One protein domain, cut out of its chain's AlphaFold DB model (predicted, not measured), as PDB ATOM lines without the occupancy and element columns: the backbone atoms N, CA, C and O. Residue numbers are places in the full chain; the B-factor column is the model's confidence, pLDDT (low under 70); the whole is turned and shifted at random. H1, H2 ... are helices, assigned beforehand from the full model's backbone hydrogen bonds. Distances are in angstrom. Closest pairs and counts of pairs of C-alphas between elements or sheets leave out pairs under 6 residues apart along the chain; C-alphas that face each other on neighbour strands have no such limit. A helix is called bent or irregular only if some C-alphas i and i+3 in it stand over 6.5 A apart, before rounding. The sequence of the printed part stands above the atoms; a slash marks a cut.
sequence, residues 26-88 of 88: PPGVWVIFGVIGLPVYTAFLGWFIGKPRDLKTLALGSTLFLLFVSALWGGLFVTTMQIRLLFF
ATOM      1  N   PRO A  26     -46.217  23.375  33.009       83.12
ATOM      2  CA  PRO A  26     -46.394  22.412  31.929       83.12
ATOM      3  C   PRO A  26     -47.796  22.498  31.306       83.12
ATOM      4  O   PRO A  26     -48.785  22.600  32.042       83.12
ATOM      5  N   PRO A  27     -47.926  22.376  29.973       84.06
ATOM      6  CA  PRO A  27     -49.206  22.549  29.287       84.06
ATOM      7  C   PRO A  27     -50.286  21.583  29.798       84.06
ATOM      8  O   PRO A  27     -51.450  21.956  29.909       84.06
ATOM      9  N   GLY A  28     -49.906  20.365  30.203       81.69
ATOM     10  CA  GLY A  28     -50.836  19.401  30.799       81.69
ATOM     11  C   GLY A  28     -51.478  19.885  32.106       81.69
ATOM     12  O   GLY A  28     -52.658  19.634  32.335       81.69
ATOM     13  N   VAL A  29     -50.746  20.635  32.936       85.31
ATOM     14  CA  VAL A  29     -51.277  21.199  34.189       85.31
ATOM     15  C   VAL A  29     -52.302  22.290  33.879       85.31
ATOM     16  O   VAL A  29     -53.369  22.322  34.490       85.31
ATOM     17  N   TRP A  30     -52.028  23.126  32.875       84.31
ATOM     18  CA  TRP A  30     -52.975  24.131  32.389       84.31
ATOM     19  C   TRP A  30     -54.275  23.514  31.870       84.31
ATOM     20  O   TRP A  30     -55.360  24.015  32.161       84.31
ATOM     21  N   VAL A  31     -54.186  22.402  31.142       87.81
ATOM     22  CA  VAL A  31     -55.373  21.700  30.640       87.81
ATOM     23  C   VAL A  31     -56.175  21.086  31.790       87.81
ATOM     24  O   VAL A  31     -57.381  21.310  31.885       87.81
ATOM     25  N   ILE A  32     -55.519  20.355  32.695       87.00
ATOM     26  CA  ILE A  32     -56.206  19.649  33.786       87.00
ATOM     27  C   ILE A  32     -56.823  20.630  34.780       87.00
ATOM     28  O   ILE A  32     -57.992  20.489  35.117       87.00
ATOM     29  N   PHE A  33     -56.078  21.629  35.249       82.94
ATOM     30  CA  PHE A  33     -56.559  22.518  36.309       82.94
ATOM     31  C   PHE A  33     -57.229  23.784  35.776       82.94
ATOM     32  O   PHE A  33     -58.184  24.266  36.381       82.94
ATOM     33  N   GLY A  34     -56.768  24.304  34.639       86.31
ATOM     34  CA  GLY A  34     -57.321  25.508  34.023       86.31
ATOM     35  C   GLY A  34     -58.550  25.228  33.165       86.31
ATOM     36  O   GLY A  34     -59.580  25.856  33.365       86.31
ATOM     37  N   VAL A  35     -58.481  24.285  32.223       89.94
ATOM     38  CA  VAL A  35     -59.596  24.042  31.283       89.94
ATOM     39  C   VAL A  35     -60.648  23.113  31.885       89.94
ATOM     40  O   VAL A  35     -61.839  23.406  31.818       89.94
ATOM     41  N   ILE A  36     -60.218  21.997  32.477       90.94
ATOM     42  CA  ILE A  36     -61.126  20.980  33.029       90.94
ATOM     43  C   ILE A  36     -61.471  21.294  34.489       90.94
ATOM     44  O   ILE A  36     -62.630  21.219  34.889       90.94
ATOM     45  N   GLY A  37     -60.476  21.670  35.292       86.69
ATOM     46  CA  GLY A  37     -60.643  21.927  36.719       86.69
ATOM     47  C   GLY A  37     -61.531  23.134  36.991       86.69
ATOM     48  O   GLY A  37     -62.413  23.059  37.837       86.69
ATOM     49  N   LEU A  38     -61.365  24.221  36.238       90.25
ATOM     50  CA  LEU A  38     -62.120  25.459  36.436       90.25
ATOM     51  C   LEU A  38     -63.651  25.271  36.421       90.25
ATOM     52  O   LEU A  38     -64.269  25.658  37.412       90.25
ATOM     53  N   PRO A  39     -64.296  24.651  35.410       90.06
ATOM     54  CA  PRO A  39     -65.740  24.404  35.445       90.06
ATOM     55  C   PRO A  39     -66.168  23.442  36.567       90.06
ATOM     56  O   PRO A  39     -67.258  23.577  37.119       90.06
ATOM     57  N   VAL A  40     -65.318  22.485  36.945       88.81
ATOM     58  CA  VAL A  40     -65.607  21.564  38.058       88.81
ATOM     59  C   VAL A  40     -65.570  22.305  39.395       88.81
ATOM     60  O   VAL A  40     -66.479  22.154  40.212       88.81
ATOM     61  N   TYR A  41     -64.563  23.151  39.613       86.19
ATOM     62  CA  TYR A  41     -64.440  23.961  40.822       86.19
ATOM     63  C   TYR A  41     -65.545  25.009  40.918       86.19
ATOM     64  O   TYR A  41     -66.059  25.239  42.012       86.19
ATOM     65  N   THR A  42     -65.961  25.614  39.803       89.94
ATOM     66  CA  THR A  42     -67.077  26.571  39.806       89.94
ATOM     67  C   THR A  42     -68.406  25.882  40.098       89.94
ATOM     68  O   THR A  42     -69.183  26.412  40.890       89.94
ATOM     69  N   ALA A  43     -68.659  24.692  39.545       85.81
ATOM     70  CA  ALA A  43     -69.844  23.898  39.872       85.81
ATOM     71  C   ALA A  43     -69.851  23.476  41.350       85.81
ATOM     72  O   ALA A  43     -70.866  23.624  42.035       85.81
ATOM     73  N   PHE A  44     -68.702  23.025  41.863       85.31
ATOM     74  CA  PHE A  44     -68.540  22.671  43.270       85.31
ATOM     75  C   PHE A  44     -68.804  23.877  44.180       85.31
ATOM     76  O   PHE A  44     -69.638  23.785  45.076       85.31
ATOM     77  N   LEU A  45     -68.188  25.034  43.911       86.00
ATOM     78  CA  LEU A  45     -68.443  26.282  44.646       86.00
ATOM     79  C   LEU A  45     -69.901  26.745  44.524       86.00
ATOM     80  O   LEU A  45     -70.489  27.214  45.500       86.00
ATOM     81  N   GLY A  46     -70.508  26.571  43.349       84.88
ATOM     82  CA  GLY A  46     -71.915  26.868  43.092       84.88
ATOM     83  C   GLY A  46     -72.862  26.074  43.990       84.88
ATOM     84  O   GLY A  46     -73.860  26.626  44.455       84.88
ATOM     85  N   TRP A  47     -72.508  24.831  44.326       80.12
ATOM     86  CA  TRP A  47     -73.262  23.998  45.268       80.12
ATOM     87  C   TRP A  47     -73.313  24.610  46.677       80.12
ATOM     88  O   TRP A  47     -74.337  24.525  47.352       80.12
ATOM     89  N   PHE A  48     -72.244  25.288  47.108       78.25
ATOM     90  CA  PHE A  48     -72.199  25.955  48.414       78.25
ATOM     91  C   PHE A  48     -72.859  27.338  48.411       78.25
ATOM     92  O   PHE A  48     -73.408  27.778  49.425       78.25
ATOM     93  N   ILE A  49     -72.802  28.048  47.283       82.44
ATOM     94  CA  ILE A  49     -73.256  29.440  47.192       82.44
ATOM     95  C   ILE A  49     -74.755  29.529  46.852       82.44
ATOM     96  O   ILE A  49     -75.427  30.450  47.338       82.44
ATOM     97  N   GLY A  50     -75.293  28.577  46.083       70.06
ATOM     98  CA  GLY A  50     -76.679  28.564  45.602       70.06
ATOM     99  C   GLY A  50     -77.748  28.539  46.705       70.06
ATOM    100  O   GLY A  50     -77.540  28.009  47.794       70.06
ATOM    101  N   LYS A  51     -78.915  29.135  46.431       75.31
ATOM    102  CA  LYS A  51     -80.158  28.981  47.215       75.31
ATOM    103  C   LYS A  51     -81.067  27.975  46.484       75.31
ATOM    104  O   LYS A  51     -81.090  28.040  45.257       75.31
ATOM    105  N   PRO A  52     -81.865  27.131  47.164       60.00
ATOM    106  CA  PRO A  52     -82.033  26.977  48.613       60.00
ATOM    107  C   PRO A  52     -80.915  26.140  49.259       60.00
ATOM    108  O   PRO A  52     -80.464  25.139  48.713       60.00
ATOM    109  N   ARG A  53     -80.471  26.566  50.446       65.94
ATOM    110  CA  ARG A  53     -79.359  25.962  51.194       65.94
ATOM    111  C   ARG A  53     -79.902  24.979  52.220       65.94
ATOM    112  O   ARG A  53     -80.154  25.368  53.356       65.94
ATOM    113  N   ASP A  54     -80.087  23.725  51.830       79.44
ATOM    114  CA  ASP A  54     -80.270  22.667  52.821       79.44
ATOM    115  C   ASP A  54     -78.895  22.116  53.215       79.44
ATOM    116  O   ASP A  54     -78.194  21.500  52.406       79.44
ATOM    117  N   LEU A  55     -78.501  22.362  54.468       78.38
ATOM    118  CA  LEU A  55     -77.233  21.890  55.024       78.38
ATOM    119  C   LEU A  55     -77.109  20.366  54.937       78.38
ATOM    120  O   LEU A  55     -75.999  19.865  54.767       78.38
ATOM    121  N   LYS A  56     -78.226  19.629  55.002       79.06
ATOM    122  CA  LYS A  56     -78.215  18.166  54.885       79.06
ATOM    123  C   LYS A  56     -77.803  17.721  53.486       79.06
ATOM    124  O   LYS A  56     -76.920  16.881  53.354       79.06
ATOM    125  N   THR A  57     -78.392  18.316  52.451       81.62
ATOM    126  CA  THR A  57     -78.092  18.000  51.044       81.62
ATOM    127  C   THR A  57     -76.663  18.380  50.674       81.62
ATOM    128  O   THR A  57     -75.972  17.636  49.982       81.62
ATOM    129  N   LEU A  58     -76.199  19.522  51.175       82.25
ATOM    130  CA  LEU A  58     -74.856  20.030  50.925       82.25
ATOM    131  C   LEU A  58     -73.783  19.185  51.635       82.25
ATOM    132  O   LEU A  58     -72.758  18.876  51.032       82.25
ATOM    133  N   ALA A  59     -74.040  18.743  52.870       85.94
ATOM    134  CA  ALA A  59     -73.167  17.805  53.580       85.94
ATOM    135  C   ALA A  59     -73.129  16.419  52.916       85.94
ATOM    136  O   ALA A  59     -72.064  15.810  52.823       85.94
ATOM    137  N   LEU A  60     -74.269  15.925  52.419       87.50
ATOM    138  CA  LEU A  60     -74.336  14.663  51.675       87.50
ATOM    139  C   LEU A  60     -73.520  14.732  50.383       87.50
ATOM    140  O   LEU A  60     -72.695  13.857  50.131       87.50
ATOM    141  N   GLY A  61     -73.714  15.793  49.598       85.38
ATOM    142  CA  GLY A  61     -72.997  16.011  48.345       85.38
ATOM    143  C   GLY A  61     -71.486  16.124  48.529       85.38
ATOM    144  O   GLY A  61     -70.724  15.458  47.828       85.38
ATOM    145  N   SER A  62     -71.044  16.914  49.510       86.94
ATOM    146  CA  SER A  62     -69.618  17.096  49.795       86.94
ATOM    147  C   SER A  62     -68.964  15.823  50.332       86.94
ATOM    148  O   SER A  62     -67.876  15.466  49.885       86.94
ATOM    149  N   THR A  63     -69.639  15.096  51.227       90.56
ATOM    150  CA  THR A  63     -69.139  13.820  51.759       90.56
ATOM    151  C   THR A  63     -69.021  12.780  50.651       90.56
ATOM    152  O   THR A  63     -67.991  12.115  50.546       90.56
ATOM    153  N   LEU A  64     -70.032  12.669  49.783       89.81
ATOM    154  CA  LEU A  64     -70.005  11.750  48.645       89.81
ATOM    155  C   LEU A  64     -68.860  12.092  47.683       89.81
ATOM    156  O   LEU A  64     -68.130  11.201  47.258       89.81
ATOM    157  N   PHE A  65     -68.667  13.378  47.378       89.25
ATOM    158  CA  PHE A  65     -67.584  13.835  46.509       89.25
ATOM    159  C   PHE A  65     -66.203  13.539  47.107       89.25
ATOM    160  O   PHE A  65     -65.339  12.995  46.423       89.25
ATOM    161  N   LEU A  66     -66.001  13.830  48.395       91.31
ATOM    162  CA  LEU A  66     -64.746  13.543  49.092       91.31
ATOM    163  C   LEU A  66     -64.446  12.043  49.144       91.31
ATOM    164  O   LEU A  66     -63.308  11.646  48.900       91.31
ATOM    165  N   LEU A  67     -65.454  11.212  49.421       94.38
ATOM    166  CA  LEU A  67     -65.314   9.754  49.404       94.38
ATOM    167  C   LEU A  67     -65.028   9.221  48.002       94.38
ATOM    168  O   LEU A  67     -64.224   8.309  47.842       94.38
ATOM    169  N   PHE A  68     -65.652   9.790  46.978       93.62
ATOM    170  CA  PHE A  68     -65.411   9.388  45.599       93.62
ATOM    171  C   PHE A  68     -63.981   9.715  45.155       93.62
ATOM    172  O   PHE A  68     -63.276   8.851  44.633       93.62
ATOM    173  N   VAL A  69     -63.518  10.941  45.415       92.06
ATOM    174  CA  VAL A  69     -62.145  11.358  45.094       92.06
ATOM    175  C   VAL A  69     -61.126  10.542  45.891       92.06
ATOM    176  O   VAL A  69     -60.119  10.108  45.326       92.06
ATOM    177  N   SER A  70     -61.389  10.280  47.174       94.44
ATOM    178  CA  SER A  70     -60.500   9.463  48.004       94.44
ATOM    179  C   SER A  70     -60.494   7.995  47.582       94.44
ATOM    180  O   SER A  70     -59.433   7.381  47.616       94.44
ATOM    181  N   ALA A  71     -61.614   7.441  47.110       96.44
ATOM    182  CA  ALA A  71     -61.670   6.091  46.559       96.44
ATOM    183  C   ALA A  71     -60.898   5.977  45.237       96.44
ATOM    184  O   ALA A  71     -60.186   4.996  45.038       96.44
ATOM    185  N   LEU A  72     -60.977   6.985  44.359       95.00
ATOM    186  CA  LEU A  72     -60.192   7.022  43.119       95.00
ATOM    187  C   LEU A  72     -58.688   7.054  43.406       95.00
ATOM    188  O   LEU A  72     -57.929   6.246  42.870       95.00
ATOM    189  N   TRP A  73     -58.259   7.963  44.281       92.94
ATOM    190  CA  TRP A  73     -56.851   8.086  44.663       92.94
ATOM    191  C   TRP A  73     -56.359   6.888  45.472       92.94
ATOM    192  O   TRP A  73     -55.289   6.351  45.197       92.94
ATOM    193  N   GLY A  74     -57.148   6.446  46.446       96.19
ATOM    194  CA  GLY A  74     -56.852   5.294  47.286       96.19
ATOM    195  C   GLY A  74     -56.773   4.008  46.471       96.19
ATOM    196  O   GLY A  74     -55.827   3.247  46.632       96.19
ATOM    197  N   GLY A  75     -57.699   3.795  45.536       95.69
ATOM    198  CA  GLY A  75     -57.670   2.655  44.622       95.69
ATOM    199  C   GLY A  75     -56.431   2.665  43.727       95.69
ATOM    200  O   GLY A  75     -55.754   1.642  43.606       95.69
ATOM    201  N   LEU A  76     -56.073   3.825  43.167       96.12
ATOM    202  CA  LEU A  76     -54.849   3.973  42.375       96.12
ATOM    203  C   LEU A  76     -53.591   3.695  43.216       96.12
ATOM    204  O   LEU A  76     -52.678   2.992  42.776       96.12
ATOM    205  N   PHE A  77     -53.560   4.189  44.452       96.19
ATOM    206  CA  PHE A  77     -52.468   3.943  45.389       96.19
ATOM    207  C   PHE A  77     -52.347   2.457  45.763       96.19
ATOM    208  O   PHE A  77     -51.263   1.882  45.704       96.19
ATOM    209  N   VAL A  78     -53.459   1.798  46.089       97.19
ATOM    210  CA  VAL A  78     -53.470   0.362  46.407       97.19
ATOM    211  C   VAL A  78     -53.026  -0.459  45.199       97.19
ATOM    212  O   VAL A  78     -52.196  -1.350  45.346       97.19
ATOM    213  N   THR A  79     -53.500  -0.124  43.998       96.25
ATOM    214  CA  THR A  79     -53.115  -0.819  42.759       96.25
ATOM    215  C   THR A  79     -51.613  -0.697  42.498       96.25
ATOM    216  O   THR A  79     -50.949  -1.685  42.195       96.25
ATOM    217  N   THR A  80     -51.043   0.497  42.669       95.56
ATOM    218  CA  THR A  80     -49.594   0.698  42.495       95.56
ATOM    219  C   THR A  80     -48.777  -0.052  43.551       95.56
ATOM    220  O   THR A  80     -47.742  -0.627  43.214       95.56
ATOM    221  N   MET A  81     -49.259  -0.142  44.795       96.81
ATOM    222  CA  MET A  81     -48.651  -0.990  45.829       96.81
ATOM    223  C   MET A  81     -48.736  -2.484  45.501       96.81
ATOM    224  O   MET A  81     -47.751  -3.194  45.683       96.81
ATOM    225  N   GLN A  82     -49.869  -2.961  44.981       96.50
ATOM    226  CA  GLN A  82     -50.033  -4.356  44.557       96.50
ATOM    227  C   GLN A  82     -49.072  -4.723  43.426       96.50
ATOM    228  O   GLN A  82     -48.392  -5.741  43.513       96.50
ATOM    229  N   ILE A  83     -48.972  -3.877  42.396       95.38
ATOM    230  CA  ILE A  83     -48.010  -4.066  41.302       95.38
ATOM    231  C   ILE A  83     -46.596  -4.139  41.879       95.38
ATOM    232  O   ILE A  83     -45.826  -5.033  41.542       95.38
ATOM    233  N   ARG A  84     -46.259  -3.235  42.798       94.56
ATOM    234  CA  ARG A  84     -44.934  -3.232  43.410       94.56
ATOM    235  C   ARG A  84     -44.647  -4.511  44.204       94.56
ATOM    236  O   ARG A  84     -43.556  -5.029  44.062       94.56
ATOM    237  N   LEU A  85     -45.608  -5.018  44.978       95.62
ATOM    238  CA  LEU A  85     -45.473  -6.246  45.776       95.62
ATOM    239  C   LEU A  85     -45.321  -7.516  44.915       95.62
ATOM    240  O   LEU A  85     -44.693  -8.477  45.341       95.62
ATOM    241  N   LEU A  86     -45.954  -7.556  43.737       96.19
ATOM    242  CA  LEU A  86     -45.967  -8.744  42.877       96.19
ATOM    243  C   LEU A  86     -44.762  -8.831  41.931       96.19
ATOM    244  O   LEU A  86     -44.398  -9.933  41.528       96.19
ATOM    245  N   PHE A  87     -44.180  -7.693  41.544       92.62
ATOM    246  CA  PHE A  87     -43.144  -7.627  40.505       92.62
ATOM    247  C   PHE A  87     -41.760  -7.175  41.004       92.62
ATOM    248  O   PHE A  87     -40.817  -7.196  40.210       92.62
ATOM    249  N   PHE A  88     -41.617  -6.779  42.273       82.56
ATOM    250  CA  PHE A  88     -40.352  -6.353  42.892       82.56
ATOM    251  C   PHE A  88     -40.218  -6.910  44.310       82.56
ATOM    252  O   PHE A  88     -39.060  -7.144  44.721       82.56
TER     253      PHE A  88
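AT A GLANCE: This is residues 26 to 88 of the 88 residues of an uncharacterized protein of Halovenus aranensis (UniProt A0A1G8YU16). Two long helices, H1 and H2, make an open V: they come near each other only where a tight link, residues 50 to 54, joins them at the point, and from there they spread. H2 is the longer arm, and its residues 66 to 87 stick out free. The printed part has 63 residues with two named helices, H1 then H2, and no named strand; the class is all helix. It is extended, with a radius of gyration of the C-alphas of 16.7 A, and flat, spanning 53 by 33 by 8 A.

IN THESE COORDINATES: Find C-alpha 27 at (-49.206, 22.549, 29.287); from there H1, residues 27 to 49, runs 30.8 A to C-alpha 49 at (-73.256, 29.440, 47.192). Near residue 39 it has a kink of 33 degrees. It is neither bent nor irregular, but only just: C-alphas 36 and 39 are 6.2 A apart. After the link, H2, residues 55 to 87, runs 47.4 A and ends with C-alpha 87 at (-43.144, -7.627, 40.505).

HOW THE PARTS SIT: Look first at Phe 48 and Leu 58, whose C-alphas, 7.0 A apart, are the closest of the two helices. H1 and H2 are close but not clearly touching, with 2 pairs of C-alphas within 8 A. They run opposite ways at a shallow tilt of 32 degrees, and their centres are 19.0 A apart. In H2 every O i to N i+4 pair is within hydrogen-bond range; in H1, 13 of 19 are.

THE WHOLE: The two C-alphas farthest apart are those of Pro 52 and Phe 88, 53.7 A. The printed part has no cut and ends at Phe 88, the chain's last residue. Residues 49 to 56 and 66 to 88 stand free. Look for low confidence at residues 52 to 53, which are under 70; the mean pLDDT of the printed part is 87.6.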